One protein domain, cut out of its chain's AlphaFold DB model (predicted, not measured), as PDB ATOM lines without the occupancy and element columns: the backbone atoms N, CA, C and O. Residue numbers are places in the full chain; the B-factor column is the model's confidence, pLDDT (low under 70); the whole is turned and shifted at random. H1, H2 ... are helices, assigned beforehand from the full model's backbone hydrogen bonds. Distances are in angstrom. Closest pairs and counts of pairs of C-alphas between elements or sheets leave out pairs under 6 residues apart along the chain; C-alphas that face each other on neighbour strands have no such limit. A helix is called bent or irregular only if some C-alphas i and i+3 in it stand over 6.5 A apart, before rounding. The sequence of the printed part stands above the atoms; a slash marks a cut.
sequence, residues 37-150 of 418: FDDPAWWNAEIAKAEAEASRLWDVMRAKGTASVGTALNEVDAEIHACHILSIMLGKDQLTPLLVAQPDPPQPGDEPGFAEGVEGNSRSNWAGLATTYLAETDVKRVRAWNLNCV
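What this domain is: This is residues 37 to 150 of the 418 residues of an uncharacterized protein of Aurantimonas sp. 22II-16-19i (UniProt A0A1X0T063). Two long helices, H1 and H4, lie side by side and run opposite ways along the longest axis; H2 packs on H4 at a slant, with H4 between it and H1, and the short H3 and H5 both pack on H2, making a cluster of short helices toward one end of the long pair. Two long stretches without a named element join the cluster and the pair: residues 65 to 77 lead from H1 to H2, and residues 99 to 113 lead from H3 back to H4. The printed part has 114 residues with five named helices, in the order H1, H2, H3, H4, H5, and no named strand; the class is all helix. It is compact, with a radius of gyration of the C-alphas of 15.1 A, and elongated, spanning 46 by 28 by 23 A.

Where its parts are: Find C-alpha 40 at (217.163, 196.766, 124.273); from there H1, residues 40 to 64, runs 36.1 A to C-alpha 64 at (200.301, 220.180, 146.036). Go next to C-alpha 114 at (201.024, 211.972, 148.868), where H4, residues 114 to 135, sets out on its 31.9 A. H2 is residues 78 to 89, 16.3 A long, and H3 is residues 93 to 98. H3 is irregular, with C-alphas 94 and 97 7.1 A apart. H5, residues 138 to 149, covers 15.4 A and ends with C-alpha 149 at (208.741, 185.314, 142.598); it is neither bent nor irregular, but only just: C-alphas 146 and 149 are 6.0 A apart.

How they stand to each other: Start at H1, which touches H4 at a shallow tilt of 22 degrees, opposite ways; their closest C-alphas, of Ala 54 and Gly 120, are 4.0 A apart. H4 touches H2 at a steep tilt of 42 degrees, the same way, closest at the C-alphas of His 81 and Trp 126, 5.4 A. H2 is the hub, touching H3, H4 and H5. It touches H5 at a steep tilt of 46 degrees, opposite ways, with the C-alphas of Cys 83 and Cys 149 closest at 5.5 A. H2 and H3 form a helical hairpin at a shallow tilt of 21 degrees; H2 touches H3 with residues 84 to 88 alone, and the closest C-alphas, of His 84 and Thr 96, are 5.9 A apart. H4 and H5 are close but not clearly touching, and H1 is apart from H2, H3 and H5. In the backbones of H1, H2, H4 and H5 each O i to N i+4 pair is within hydrogen-bond range; in H3 0 of 2 are, against 2 of 3 O i to N i+3 pairs.

The domain as a whole: Look at Asp 110 and Val 139 for the two C-alphas farthest apart, 46.5 A. The printed part has no cut. The links H1 to H2 and H3 to H4 are long, with 13 and 15 residues, while H2 to H3 and H4 to H5 are tight. The mean pLDDT of the printed part is 88.5; residue 37 and residues 103 to 109 are under 70.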
ATOM      1  N   PHE A  37     211.324 190.831 124.965       64.12
ATOM      2  CA  PHE A  37     212.201 190.411 126.059       64.12
ATOM      3  C   PHE A  37     213.694 190.551 125.715       64.12
ATOM      4  O   PHE A  37     214.468 190.874 126.614       64.12
ATOM      5  N   ASP A  38     214.060 190.439 124.432       70.75
ATOM      6  CA  ASP A  38     215.436 190.560 123.932       70.75
ATOM      7  C   ASP A  38     215.726 191.906 123.239       70.75
ATOM      8  O   ASP A  38     216.815 192.080 122.697       70.75
ATOM      9  N   ASP A  39     214.781 192.858 123.214       85.25
ATOM     10  CA  ASP A  39     214.936 194.141 122.509       85.25
ATOM     11  C   ASP A  39     215.394 195.265 123.463       85.25
ATOM     12  O   ASP A  39     214.578 195.808 124.222       85.25
ATOM     13  N   PRO A  40     216.673 195.698 123.410       86.75
ATOM     14  CA  PRO A  40     217.163 196.766 124.273       86.75
ATOM     15  C   PRO A  40     216.485 198.112 123.994       86.75
ATOM     16  O   PRO A  40     216.361 198.934 124.899       86.75
ATOM     17  N   ALA A  41     216.042 198.370 122.757       90.00
ATOM     18  CA  ALA A  41     215.392 199.630 122.412       90.00
ATOM     19  C   ALA A  41     214.003 199.729 123.052       90.00
ATOM     20  O   ALA A  41     213.637 200.793 123.556       90.00
ATOM     21  N   TRP A  42     213.263 198.619 123.083       91.62
ATOM     22  CA  TRP A  42     211.984 198.541 123.783       91.62
ATOM     23  C   TRP A  42     212.157 198.779 125.285       91.62
ATOM     24  O   TRP A  42     211.504 199.660 125.840       91.62
ATOM     25  N   TRP A  43     213.090 198.069 125.925       93.12
ATOM     26  CA  TRP A  43     213.372 198.242 127.351       93.12
ATOM     27  C   TRP A  43     213.778 199.672 127.709       93.12
ATOM     28  O   TRP A  43     213.210 200.254 128.632       93.12
ATOM     29  N   ASN A  44     214.693 200.272 126.943       93.62
ATOM     30  CA  ASN A  44     215.103 201.661 127.145       93.62
ATOM     31  C   ASN A  44     213.918 202.631 127.013       93.62
ATOM     32  O   ASN A  44     213.815 203.590 127.775       93.62
ATOM     33  N   ALA A  45     213.005 202.384 126.068       94.75
ATOM     34  CA  ALA A  45     211.816 203.208 125.894       94.75
ATOM     35  C   ALA A  45     210.819 203.058 127.056       94.75
ATOM     36  O   ALA A  45     210.254 204.060 127.493       94.75
ATOM     37  N   GLU A  46     210.594 201.846 127.570       94.19
ATOM     38  CA  GLU A  46     209.706 201.629 128.721       94.19
ATOM     39  C   GLU A  46     210.292 202.186 130.026       94.19
ATOM     40  O   GLU A  46     209.565 202.807 130.801       94.19
ATOM     41  N   ILE A  47     211.606 202.056 130.238       96.06
ATOM     42  CA  ILE A  47     212.316 202.686 131.363       96.06
ATOM     43  C   ILE A  47     212.161 204.207 131.298       96.06
ATOM     44  O   ILE A  47     211.697 204.810 132.263       96.06
ATOM     45  N   ALA A  48     212.427 204.819 130.140       97.19
ATOM     46  CA  ALA A  48     212.286 206.264 129.970       97.19
ATOM     47  C   ALA A  48     210.848 206.756 130.221       97.19
ATOM     48  O   ALA A  48     210.647 207.836 130.777       97.19
ATOM     49  N   LYS A  49     209.826 205.971 129.846       96.94
ATOM     50  CA  LYS A  49     208.422 206.285 130.167       96.94
ATOM     51  C   LYS A  49     208.166 206.248 131.673       96.94
ATOM     52  O   LYS A  49     207.515 207.155 132.186       96.94
ATOM     53  N   ALA A  50     208.659 205.222 132.368       96.06
ATOM     54  CA  ALA A  50     208.499 205.094 133.813       96.06
ATOM     55  C   ALA A  50     209.202 206.237 134.566       96.06
ATOM     56  O   ALA A  50     208.600 206.842 135.449       96.06
ATOM     57  N   GLU A  51     210.424 206.604 134.170       97.69
ATOM     58  CA  GLU A  51     211.171 207.730 134.752       97.69
ATOM     59  C   GLU A  51     210.494 209.085 134.505       97.69
ATOM     60  O   GLU A  51     210.414 209.926 135.408       97.69
ATOM     61  N   ALA A  52     209.981 209.307 133.289       98.00
ATOM     62  CA  ALA A  52     209.258 210.528 132.947       98.00
ATOM     63  C   ALA A  52     207.962 210.661 133.760       98.00
ATOM     64  O   ALA A  52     207.650 211.745 134.255       98.00
ATOM     65  N   GLU A  53     207.230 209.559 133.936       96.25
ATOM     66  CA  GLU A  53     206.010 209.543 134.739       96.25
ATOM     67  C   GLU A  53     206.305 209.739 136.230       96.25
ATOM     68  O   GLU A  53     205.643 210.557 136.869       96.25
ATOM     69  N   ALA A  54     207.341 209.085 136.768       95.81
ATOM     70  CA  ALA A  54     207.804 209.306 138.138       95.81
ATOM     71  C   ALA A  54     208.126 210.787 138.396       95.81
ATOM     72  O   ALA A  54     207.635 211.390 139.351       95.81
ATOM     73  N   SER A  55     208.886 211.403 137.484       97.19
ATOM     74  CA  SER A  55     209.257 212.820 137.564       97.19
ATOM     75  C   SER A  55     208.026 213.728 137.554       97.19
ATOM     76  O   SER A  55     207.897 214.610 138.404       97.19
ATOM     77  N   ARG A  56     207.080 213.468 136.638       97.75
ATOM     78  CA  ARG A  56     205.815 214.208 136.536       97.75
ATOM     79  C   ARG A  56     204.998 214.108 137.825       97.75
ATOM     80  O   ARG A  56     204.428 215.101 138.272       97.75
ATOM     81  N   LEU A  57     204.914 212.920 138.414       94.62
ATOM     82  CA  LEU A  57     204.158 212.677 139.640       94.62
ATOM     83  C   LEU A  57     204.791 213.362 140.855       94.62
ATOM     84  O   LEU A  57     204.082 214.002 141.630       94.62
ATOM     85  N   TRP A  58     206.118 213.333 140.978       94.00
ATOM     86  CA  TRP A  58     206.818 214.078 142.023       94.00
ATOM     87  C   TRP A  58     206.690 215.600 141.866       94.00
ATOM     88  O   TRP A  58     206.608 216.306 142.872       94.00
ATOM     89  N   ASP A  59     206.626 216.123 140.638       96.44
ATOM     90  CA  ASP A  59     206.297 217.536 140.399       96.44
ATOM     91  C   ASP A  59     204.883 217.875 140.884       96.44
ATOM     92  O   ASP A  59     204.686 218.902 141.539       96.44
ATOM     93  N   VAL A  60     203.902 217.000 140.626       94.88
ATOM     94  CA  VAL A  60     202.525 217.169 141.119       94.88
ATOM     95  C   VAL A  60     202.470 217.109 142.648       94.88
ATOM     96  O   VAL A  60     201.828 217.966 143.253       94.88
ATOM     97  N   MET A  61     203.155 216.147 143.273       92.88
ATOM     98  CA  MET A  61     203.270 216.034 144.733       92.88
ATOM     99  C   MET A  61     203.794 217.344 145.341       92.88
ATOM    100  O   MET A  61     203.143 217.934 146.207       92.88
ATOM    101  N   ARG A  62     204.920 217.857 144.824       93.94
ATOM    102  CA  ARG A  62     205.522 219.116 145.293       93.94
ATOM    103  C   ARG A  62     204.617 220.319 145.069       93.94
ATOM    104  O   ARG A  62     204.497 221.162 145.955       93.94
ATOM    105  N   ALA A  63     203.951 220.397 143.918       95.44
ATOM    106  CA  ALA A  63     203.020 221.480 143.614       95.44
ATOM    107  C   ALA A  63     201.795 221.492 144.545       95.44
ATOM    108  O   ALA A  63     201.217 222.553 144.784       95.44
ATOM    109  N   LYS A  64     201.403 220.328 145.077       92.19
ATOM    110  CA  LYS A  64     200.301 220.180 146.036       92.19
ATOM    111  C   LYS A  64     200.694 220.478 147.486       92.19
ATOM    112  O   LYS A  64     199.802 220.701 148.296       92.19
ATOM    113  N   GLY A  65     201.990 220.561 147.788       88.25
ATOM    114  CA  GLY A  65     202.509 220.961 149.099       88.25
ATOM    115  C   GLY A  65     203.256 219.866 149.861       88.25
ATOM    116  O   GLY A  65     203.806 220.164 150.919       88.25
ATOM    117  N   THR A  66     203.338 218.644 149.331       87.31
ATOM    118  CA  THR A  66     204.110 217.548 149.936       87.31
ATOM    119  C   THR A  66     205.531 217.517 149.369       87.31
ATOM    120  O   THR A  66     205.733 217.481 148.157       87.31
ATOM    121  N   ALA A  67     206.543 217.536 150.240       85.62
ATOM    122  CA  ALA A  67     207.952 217.547 149.829       85.62
ATOM    123  C   ALA A  67     208.563 216.141 149.681       85.62
ATOM    124  O   ALA A  67     209.479 215.948 148.882       85.62
ATOM    125  N   SER A  68     208.064 215.164 150.442       85.25
ATOM    126  CA  SER A  68     208.550 213.783 150.461       85.25
ATOM    127  C   SER A  68     207.443 212.839 150.931       85.25
ATOM    128  O   SER A  68     206.603 213.240 151.728       85.25
ATOM    129  N   VAL A  69     207.489 211.582 150.484       84.19
ATOM    130  CA  VAL A  69     206.654 210.481 151.010       84.19
ATOM    131  C   VAL A  69     207.347 209.680 152.120       84.19
ATOM    132  O   VAL A  69     206.832 208.671 152.598       84.19
ATOM    133  N   GLY A  70     208.536 210.132 152.536       82.00
ATOM    134  CA  GLY A  70     209.356 209.494 153.556       82.00
ATOM    135  C   GLY A  70     210.162 208.306 153.034       82.00
ATOM    136  O   GLY A  70     209.800 207.629 152.074       82.00
ATOM    137  N   THR A  71     211.263 207.999 153.723       80.69
ATOM    138  CA  THR A  71     212.149 206.880 153.354       80.69
ATOM    139  C   THR A  71     211.493 205.516 153.537       80.69
ATOM    140  O   THR A  71     212.076 204.496 153.185       80.69
ATOM    141  N   ALA A  72     210.310 205.474 154.156       76.75
ATOM    142  CA  ALA A  72     209.625 204.227 154.408       76.75
ATOM    143  C   ALA A  72     209.037 203.591 153.147       76.75
ATOM    144  O   ALA A  72     208.906 202.370 153.104       76.75
ATOM    145  N   LEU A  73     208.744 204.430 152.152       83.00
ATOM    146  CA  LEU A  73     208.164 204.081 150.860       83.00
ATOM    147  C   LEU A  73     209.199 204.147 149.733       83.00
ATOM    148  O   LEU A  73     208.835 204.230 148.561       83.00
ATOM    149  N   ASN A  74     210.493 204.138 150.068       85.94
ATOM    150  CA  ASN A  74     211.555 204.117 149.068       85.94
ATOM    151  C   ASN A  74     211.454 202.875 148.186       85.94
ATOM    152  O   ASN A  74     211.624 202.986 146.985       85.94
ATOM    153  N   GLU A  75     211.121 201.721 148.761       87.06
ATOM    154  CA  GLU A  75     211.040 200.438 148.060       87.06
ATOM    155  C   GLU A  75     209.589 200.002 147.786       87.06
ATOM    156  O   GLU A  75     209.316 198.813 147.623       87.06
ATOM    157  N   VAL A  76     208.642 200.952 147.743       88.38
ATOM    158  CA  VAL A  76     207.237 200.652 147.423       88.38
ATOM    159  C   VAL A  76     207.134 199.883 146.102       88.38
ATOM    160  O   VAL A  76     207.793 200.223 145.116       88.38
ATOM    161  N   ASP A  77     206.352 198.805 146.116       90.31
ATOM    162  CA  ASP A  77     206.140 197.876 145.001       90.31
ATOM    163  C   ASP A  77     207.399 197.211 144.416       90.31
ATOM    164  O   ASP A  77     207.312 196.540 143.386       90.31
ATOM    165  N   ALA A  78     208.573 197.335 145.045       90.69
ATOM    166  CA  ALA A  78     209.816 196.814 144.479       90.69
ATOM    167  C   ALA A  78     209.747 195.301 144.192       90.69
ATOM    168  O   ALA A  78     210.185 194.854 143.134       90.69
ATOM    169  N   GLU A  79     209.142 194.513 145.084       90.12
ATOM    170  CA  GLU A  79     209.022 193.058 144.916       90.12
ATOM    171  C   GLU A  79     208.118 192.670 143.739       90.12
ATOM    172  O   GLU A  79     208.511 191.876 142.879       90.12
ATOM    173  N   ILE A  80     206.917 193.259 143.653       91.88
ATOM    174  CA  ILE A  80     205.985 192.961 142.561       91.88
ATOM    175  C   ILE A  80     206.524 193.474 141.222       91.88
ATOM    176  O   ILE A  80     206.360 192.800 140.203       91.88
ATOM    177  N   HIS A  81     207.245 194.601 141.214       94.62
ATOM    178  CA  HIS A  81     207.928 195.114 140.026       94.62
ATOM    179  C   HIS A  81     209.067 194.209 139.584       94.62
ATOM    180  O   HIS A  81     209.164 193.917 138.392       94.62
ATOM    181  N   ALA A  82     209.892 193.719 140.513       94.75
ATOM    182  CA  ALA A  82     210.950 192.765 140.204       94.75
ATOM    183  C   ALA A  82     210.372 191.518 139.522       94.75
ATOM    184  O   ALA A  82     210.844 191.115 138.458       94.75
ATOM    185  N   CYS A  83     209.282 190.969 140.063       95.31
ATOM    186  CA  CYS A  83     208.607 189.827 139.459       95.31
ATOM    187  C   CYS A  83     207.941 190.164 138.127       95.31
ATOM    188  O   CYS A  83     208.040 189.374 137.188       95.31
ATOM    189  N   HIS A  84     207.322 191.336 137.990       94.75
ATOM    190  CA  HIS A  84     206.780 191.794 136.715       94.75
ATOM    191  C   HIS A  84     207.876 191.851 135.640       94.75
ATOM    192  O   HIS A  84     207.725 191.241 134.584       94.75
ATOM    193  N   ILE A  85     209.006 192.500 135.922       95.06
ATOM    194  CA  ILE A  85     210.141 192.648 134.999       95.06
ATOM    195  C   ILE A  85     210.715 191.284 134.611       95.06
ATOM    196  O   ILE A  85     210.849 190.981 133.424       95.06
ATOM    197  N   LEU A  86     211.004 190.437 135.601       94.69
ATOM    198  CA  LEU A  86     211.553 189.103 135.369       94.69
ATOM    199  C   LEU A  86     210.577 188.201 134.607       94.69
ATOM    200  O   LEU A  86     211.016 187.415 133.771       94.69
ATOM    201  N   SER A  87     209.262 188.340 134.822       93.94
ATOM    202  CA  SER A  87     208.263 187.594 134.046       93.94
ATOM    203  C   SER A  87     208.357 187.917 132.555       93.94
ATOM    204  O   SER A  87     208.241 187.016 131.734       93.94
ATOM    205  N   ILE A  88     208.650 189.171 132.199       92.19
ATOM    206  CA  ILE A  88     208.834 189.585 130.806       92.19
ATOM    207  C   ILE A  88     210.138 188.997 130.272       92.19
ATOM    208  O   ILE A  88     210.125 188.294 129.266       92.19
ATOM    209  N   MET A  89     211.254 189.233 130.973       91.69
ATOM    210  CA  MET A  89     212.590 188.787 130.549       91.69
ATOM    211  C   MET A  89     212.690 187.266 130.380       91.69
ATOM    212  O   MET A  89     213.466 186.788 129.562       91.69
ATOM    213  N   LEU A  90     211.904 186.499 131.139       91.88
ATOM    214  CA  LEU A  90     211.896 185.036 131.101       91.88
ATOM    215  C   LEU A  90     210.778 184.456 130.219       91.88
ATOM    216  O   LEU A  90     210.511 183.254 130.284       91.88
ATOM    217  N   GLY A  91     210.103 185.289 129.416       90.31
ATOM    218  CA  GLY A  91     209.068 184.851 128.473       90.31
ATOM    219  C   GLY A  91     207.811 184.291 129.148       90.31
ATOM    220  O   GLY A  91     207.170 183.383 128.622       90.31
ATOM    221  N   LYS A  92     207.466 184.801 130.333       90.62
ATOM    222  CA  LYS A  92     206.299 184.418 131.145       90.62
ATOM    223  C   LYS A  92     205.206 185.484 131.111       90.62
ATOM    224  O   LYS A  92     204.544 185.743 132.116       90.62
ATOM    225  N   ASP A  93     204.996 186.086 129.944       85.56
ATOM    226  CA  ASP A  93     204.048 187.182 129.726       85.56
ATOM    227  C   ASP A  93     202.629 186.869 130.226       85.56
ATOM    228  O   ASP A  93     201.921 187.767 130.685       85.56
ATOM    229  N   GLN A  94     202.221 185.596 130.206       89.44
ATOM    230  CA  GLN A  94     200.929 185.141 130.723       89.44
ATOM    231  C   GLN A  94     200.716 185.436 132.217       89.44
ATOM    232  O   GLN A  94     199.572 185.462 132.664       89.44
ATOM    233  N   LEU A  95     201.791 185.651 132.984       90.38
ATOM    234  CA  LEU A  95     201.741 185.963 134.414       90.38
ATOM    235  C   LEU A  95     201.656 187.470 134.682       90.38
ATOM    236  O   LEU A  95     201.247 187.865 135.770       90.38
ATOM    237  N   THR A  96     201.980 188.320 133.702       87.06
ATOM    238  CA  THR A  96     201.982 189.787 133.869       87.06
ATOM    239  C   THR A  96     200.668 190.372 134.407       87.06
ATOM    240  O   THR A  96     200.753 191.292 135.217       87.06
ATOM    241  N   PRO A  97     199.461 189.842 134.096       87.19
ATOM    242  CA  PRO A  97     198.225 190.361 134.686       87.19
ATOM    243  C   PRO A  97     198.108 190.152 136.204       87.19
ATOM    244  O   PRO A  97     197.292 190.818 136.836       87.19
ATOM    245  N   LEU A  98     198.886 189.232 136.788       83.31
ATOM    246  CA  LEU A  98     198.960 189.011 138.239       83.31
ATOM    247  C   LEU A  98     199.921 189.991 138.927       83.31
ATOM    248  O   LEU A  98     199.836 190.199 140.133       83.31
ATOM    249  N   LEU A  99     200.836 190.585 138.160       86.69
ATOM    250  CA  LEU A  99     201.996 191.331 138.649       86.69
ATOM    251  C   LEU A  99     201.778 192.829 138.472       86.69
ATOM    252  O   LEU A  99     202.588 193.551 137.893       86.69
ATOM    253  N   VAL A 100     200.623 193.273 138.956       81.06
ATOM    254  CA  VAL A 100     200.209 194.670 138.952       81.06
ATOM    255  C   VAL A 100     200.211 195.154 140.393       81.06
ATOM    256  O   VAL A 100     199.481 194.609 141.229       81.06
ATOM    257  N   ALA A 101     201.032 196.171 140.663       77.75
ATOM    258  CA  ALA A 101     201.019 196.898 141.925       77.75
ATOM    259  C   ALA A 101     199.577 197.267 142.292       77.75
ATOM    260  O   ALA A 101     198.805 197.745 141.452       77.75
ATOM    261  N   GLN A 102     199.185 196.948 143.521       72.94
ATOM    262  CA  GLN A 102     197.845 197.269 143.988       72.94
ATOM    263  C   GLN A 102     197.729 198.784 144.185       72.94
ATOM    264  O   GLN A 102     198.741 199.437 144.412       72.94
ATOM    265  N   PRO A 103     196.517 199.357 144.100       65.75
ATOM    266  CA  PRO A 103     196.336 200.772 144.379       65.75
ATOM    267  C   PRO A 103     196.889 201.121 145.759       65.75
ATOM    268  O   PRO A 103     196.596 200.417 146.732       65.75
ATOM    269  N   ASP A 104     197.639 202.217 145.824       65.88
ATOM    270  CA  ASP A 104     198.203 202.726 147.067       65.88
ATOM    271  C   ASP A 104     197.132 202.915 148.153       65.88
ATOM    272  O   ASP A 104     195.954 203.172 147.848       65.88
ATOM    273  N   PRO A 105     197.516 202.824 149.442       56.41
ATOM    274  CA  PRO A 105     196.619 203.186 150.525       56.41
ATOM    275  C   PRO A 105     196.068 204.610 150.315       56.41
ATOM    276  O   PRO A 105     196.732 205.469 149.727       56.41
ATOM    277  N   PRO A 106     194.834 204.881 150.775       60.50
ATOM    278  CA  PRO A 106     194.174 206.159 150.533       60.50
ATOM    279  C   PRO A 106     195.013 207.333 151.052       60.50
ATOM    280  O   PRO A 106     195.629 207.228 152.113       60.50
ATOM    281  N   GLN A 107     194.996 208.453 150.316       64.81
ATOM    282  CA  GLN A 107     195.715 209.677 150.693       64.81
ATOM    283  C   GLN A 107     195.420 210.057 152.153       64.81
ATOM    284  O   GLN A 107     194.238 210.158 152.516       64.81
ATOM    285  N   PRO A 108     196.451 210.306 152.981       68.25
ATOM    286  CA  PRO A 108     196.257 210.961 154.266       68.25
ATOM    287  C   PRO A 108     195.546 212.302 154.048       68.25
ATOM    288  O   PRO A 108     195.862 213.044 153.117       68.25
ATOM    289  N   GLY A 109     194.542 212.605 154.876       64.69
ATOM    290  CA  GLY A 109     193.683 213.783 154.684       64.69
ATOM    291  C   GLY A 109     194.409 215.128 154.811       64.69
ATOM    292  O   GLY A 109     193.862 216.156 154.417       64.69
ATOM    293  N   ASP A 110     195.621 215.120 155.353       71.50
ATOM    294  CA  ASP A 110     196.494 216.258 155.615       71.50
ATOM    295  C   ASP A 110     197.780 216.272 154.771       71.50
ATOM    296  O   ASP A 110     198.585 217.189 154.921       71.50
ATOM    297  N   GLU A 111     197.941 215.340 153.823       75.81
ATOM    298  CA  GLU A 111     199.109 215.281 152.932       75.81
ATOM    299  C   GLU A 111     198.700 215.343 151.448       75.81
ATOM    300  O   GLU A 111     198.665 214.330 150.734       75.81
ATOM    301  N   PRO A 112     198.366 216.543 150.939       84.50
ATOM    302  CA  PRO A 112     197.941 216.712 149.557       84.50
ATOM    303  C   PRO A 112     199.064 216.329 148.588       84.50
ATOM    304  O   PRO A 112     200.142 216.912 148.589       84.50
ATOM    305  N   GLY A 113     198.790 215.383 147.689       85.81
ATOM    306  CA  GLY A 113     199.792 214.923 146.723       85.81
ATOM    307  C   GLY A 113     200.576 213.686 147.156       85.81
ATOM    308  O   GLY A 113     201.420 213.225 146.393       85.81
ATOM    309  N   PHE A 114     200.311 213.142 148.351       86.44
ATOM    310  CA  PHE A 114     201.024 211.972 148.868       86.44
ATOM    311  C   PHE A 114     200.933 210.765 147.931       86.44
ATOM    312  O   PHE A 114     201.970 210.218 147.576       86.44
ATOM    313  N   ALA A 115     199.736 210.392 147.455       86.94
ATOM    314  CA  ALA A 115     199.608 209.229 146.565       86.94
ATOM    315  C   ALA A 115     200.329 209.429 145.226       86.94
ATOM    316  O   ALA A 115     200.877 208.478 144.691       86.94
ATOM    317  N   GLU A 116     200.397 210.654 144.695       89.81
ATOM    318  CA  GLU A 116     201.243 210.923 143.532       89.81
ATOM    319  C   GLU A 116     202.720 210.692 143.849       89.81
ATOM    320  O   GLU A 116     203.448 210.152 143.026       89.81
ATOM    321  N   GLY A 117     203.168 211.057 145.047       90.56
ATOM    322  CA  GLY A 117     204.519 210.754 145.499       90.56
ATOM    323  C   GLY A 117     204.803 209.255 145.619       90.56
ATOM    324  O   GLY A 117     205.873 208.812 145.199       90.56
ATOM    325  N   VAL A 118     203.852 208.483 146.157       90.19
ATOM    326  CA  VAL A 118     203.982 207.027 146.325       90.19
ATOM    327  C   VAL A 118     204.015 206.333 144.966       90.19
ATOM    328  O   VAL A 118     204.972 205.616 144.676       90.19
ATOM    329  N   GLU A 119     203.066 206.650 144.086       89.88
ATOM    330  CA  GLU A 119     203.060 206.172 142.704       89.88
ATOM    331  C   GLU A 119     204.346 206.600 141.974       89.88
ATOM    332  O   GLU A 119     204.944 205.812 141.244       89.88
ATOM    333  N   GLY A 120     204.834 207.824 142.205       92.38
ATOM    334  CA  GLY A 120     206.107 208.304 141.667       92.38
ATOM    335  C   GLY A 120     207.290 207.429 142.092       92.38
ATOM    336  O   GLY A 120     208.061 206.988 141.239       92.38
ATOM    337  N   ASN A 121     207.387 207.096 143.384       92.56
ATOM    338  CA  ASN A 121     208.392 206.161 143.897       92.56
ATOM    339  C   ASN A 121     208.241 204.763 143.280       92.56
ATOM    340  O   ASN A 121     209.237 204.173 142.864       92.56
ATOM    341  N   SER A 122     207.012 204.254 143.165       92.50
ATOM    342  CA  SER A 122     206.713 202.958 142.543       92.50
ATOM    343  C   SER A 122     207.229 202.898 141.096       92.50
ATOM    344  O   SER A 122     207.914 201.948 140.702       92.50
ATOM    345  N   ARG A 123     207.006 203.961 140.306       94.50
ATOM    346  CA  ARG A 123     207.525 204.080 138.931       94.50
ATOM    347  C   ARG A 123     209.049 204.150 138.873       94.50
ATOM    348  O   ARG A 123     209.645 203.493 138.017       94.50
ATOM    349  N   SER A 124     209.682 204.881 139.788       95.31
ATOM    350  CA  SER A 124     211.144 204.907 139.902       95.31
ATOM    351  C   SER A 124     211.730 203.546 140.273       95.31
ATOM    352  O   SER A 124     212.735 203.145 139.687       95.31
ATOM    353  N   ASN A 125     211.086 202.806 141.176       94.88
ATOM    354  CA  ASN A 125     211.512 201.457 141.548       94.88
ATOM    355  C   ASN A 125     211.440 200.502 140.364       94.88
ATOM    356  O   ASN A 125     212.405 199.786 140.104       94.88
ATOM    357  N   TRP A 126     210.347 200.535 139.594       95.94
ATOM    358  CA  TRP A 126     210.249 199.737 138.372       95.94
ATOM    359  C   TRP A 126     211.382 200.065 137.385       95.94
ATOM    360  O   TRP A 126     212.057 199.158 136.903       95.94
ATOM    361  N   ALA A 127     211.644 201.350 137.119       97.19
ATOM    362  CA  ALA A 127     212.701 201.778 136.197       97.19
ATOM    363  C   ALA A 127     214.109 201.344 136.657       97.19
ATOM    364  O   ALA A 127     214.897 200.810 135.868       97.19
ATOM    365  N   GLY A 128     214.412 201.526 137.946       96.38
ATOM    366  CA  GLY A 128     215.690 201.136 138.540       96.38
ATOM    367  C   GLY A 128     215.907 199.621 138.529       96.38
ATOM    368  O   GLY A 128     216.984 199.148 138.154       96.38
ATOM    369  N   LEU A 129     214.875 198.842 138.866       95.69
ATOM    370  CA  LEU A 129     214.921 197.379 138.808       95.69
ATOM    371  C   LEU A 129     215.068 196.874 137.371       95.69
ATOM    372  O   LEU A 129     215.853 195.959 137.131       95.69
ATOM    373  N   ALA A 130     214.376 197.484 136.406       95.69
ATOM    374  CA  ALA A 130     214.480 197.101 135.001       95.69
ATOM    375  C   ALA A 130     215.906 197.326 134.486       95.69
ATOM    376  O   ALA A 130     216.501 196.422 133.902       95.69
ATOM    377  N   THR A 131     216.494 198.483 134.800       95.69
ATOM    378  CA  THR A 131     217.901 198.787 134.500       95.69
ATOM    379  C   THR A 131     218.850 197.771 135.140       95.69
ATOM    380  O   THR A 131     219.755 197.261 134.479       95.69
ATOM    381  N   THR A 132     218.616 197.433 136.411       93.50
ATOM    382  CA  THR A 132     219.432 196.464 137.158       93.50
ATOM    383  C   THR A 132     219.386 195.085 136.508       93.50
ATOM    384  O   THR A 132     220.430 194.511 136.206       93.50
ATOM    385  N   TYR A 133     218.191 194.560 136.225       93.81
ATOM    386  CA  TYR A 133     218.062 193.244 135.610       93.81
ATOM    387  C   TYR A 133     218.566 193.220 134.167       93.81
ATOM    388  O   TYR A 133     219.125 192.205 133.759       93.81
ATOM    389  N   LEU A 134     218.478 194.313 133.404       93.00
ATOM    390  CA  LEU A 134     219.067 194.393 132.059       93.00
ATOM    391  C   LEU A 134     220.589 194.246 132.062       93.00
ATOM    392  O   LEU A 134     221.134 193.612 131.159       93.00
ATOM    393  N   ALA A 135     221.265 194.780 133.078       92.00
ATOM    394  CA  ALA A 135     222.708 194.622 133.250       92.00
ATOM    395  C   ALA A 135     223.108 193.233 133.780       92.00
ATOM    396  O   ALA A 135     224.287 192.880 133.769       92.00
ATOM    397  N   GLU A 136     222.140 192.451 134.257       90.19
ATOM    398  CA  GLU A 136     222.383 191.188 134.935       90.19
ATOM    399  C   GLU A 136     222.423 189.986 133.977       90.19
ATOM    400  O   GLU A 136     221.792 189.975 132.922       90.19
ATOM    401  N   THR A 137     223.161 188.943 134.354       89.31
ATOM    402  CA  THR A 137     223.240 187.690 133.583       89.31
ATOM    403  C   THR A 137     221.941 186.880 133.656       89.31
ATOM    404  O   THR A 137     221.249 186.883 134.677       89.31
ATOM    405  N   ASP A 138     221.659 186.080 132.623       88.12
ATOM    406  CA  ASP A 138     220.468 185.215 132.585       88.12
ATOM    407  C   ASP A 138     220.388 184.256 133.776       88.12
ATOM    408  O   ASP A 138     219.320 184.065 134.356       88.12
ATOM    409  N   VAL A 139     221.530 183.709 134.208       86.62
ATOM    410  CA  VAL A 139     221.602 182.814 135.374       86.62
ATOM    411  C   VAL A 139     221.082 183.505 136.632       86.62
ATOM    412  O   VAL A 139     220.331 182.913 137.407       86.62
ATOM    413  N   LYS A 140     221.452 184.767 136.851       88.31
ATOM    414  CA  LYS A 140     221.023 185.509 138.036       88.31
ATOM    415  C   LYS A 140     219.590 186.019 137.929       88.31
ATOM    416  O   LYS A 140     218.898 186.007 138.940       88.31
ATOM    417  N   ARG A 141     219.108 186.370 136.731       91.69
ATOM    418  CA  ARG A 141     217.677 186.655 136.499       91.69
ATOM    419  C   ARG A 141     216.812 185.441 136.834       91.69
ATOM    420  O   ARG A 141     215.832 185.568 137.560       91.69
ATOM    421  N   VAL A 142     217.211 184.256 136.363       90.88
ATOM    422  CA  VAL A 142     216.540 182.986 136.680       90.88
ATOM    423  C   VAL A 142     216.545 182.717 138.184       90.88
ATOM    424  O   VAL A 142     215.510 182.356 138.740       90.88
ATOM    425  N   ARG A 143     217.679 182.933 138.857       89.19
ATOM    426  CA  ARG A 143     217.779 182.750 140.311       89.19
ATOM    427  C   ARG A 143     216.897 183.712 141.087       89.19
ATOM    428  O   ARG A 143     216.162 183.254 141.952       89.19
ATOM    429  N   ALA A 144     216.922 184.998 140.753       91.75
ATOM    430  CA  ALA A 144     216.043 185.989 141.367       91.75
ATOM    431  C   ALA A 144     214.565 185.617 141.159       91.75
ATOM    432  O   ALA A 144     213.778 185.648 142.100       91.75
ATOM    433  N   TRP A 145     214.188 185.170 139.955       93.19
ATOM    434  CA  TRP A 145     212.830 184.702 139.668       93.19
ATOM    435  C   TRP A 145     212.429 183.508 140.540       93.19
ATOM    436  O   TRP A 145     211.400 183.538 141.217       93.19
ATOM    437  N   ASN A 146     213.247 182.455 140.545       90.69
ATOM    438  CA  ASN A 146     212.968 181.239 141.300       90.69
ATOM    439  C   ASN A 146     212.922 181.485 142.811       90.69
ATOM    440  O   ASN A 146     212.157 180.829 143.510       90.69
ATOM    441  N   LEU A 147     213.756 182.394 143.310       89.56
ATOM    442  CA  LEU A 147     213.925 182.641 144.737       89.56
ATOM    443  C   LEU A 147     212.887 183.620 145.305       89.56
ATOM    444  O   LEU A 147     212.483 183.460 146.460       89.56
ATOM    445  N   ASN A 148     212.468 184.611 144.511       90.25
ATOM    446  CA  ASN A 148     211.677 185.749 145.000       90.25
ATOM    447  C   ASN A 148     210.265 185.807 144.440       90.25
ATOM    448  O   ASN A 148     209.396 186.397 145.070       90.25
ATOM    449  N   CYS A 149     210.028 185.208 143.276       92.06
ATOM    450  CA  CYS A 149     208.741 185.314 142.598       92.06
ATOM    451  C   CYS A 149     207.933 184.027 142.694       92.06
ATOM    452  O   CYS A 149     206.723 184.073 142.894       92.06
ATOM    453  N   VAL A 150     208.579 182.866 142.581       89.88
ATOM    454  CA  VAL A 150     207.886 181.578 142.705       89.88
ATOM    455  C   VAL A 150     207.308 181.417 144.114       89.88
ATOM    456  O   VAL A 150     208.025 181.501 145.105       89.88
TER     457      VAL A 150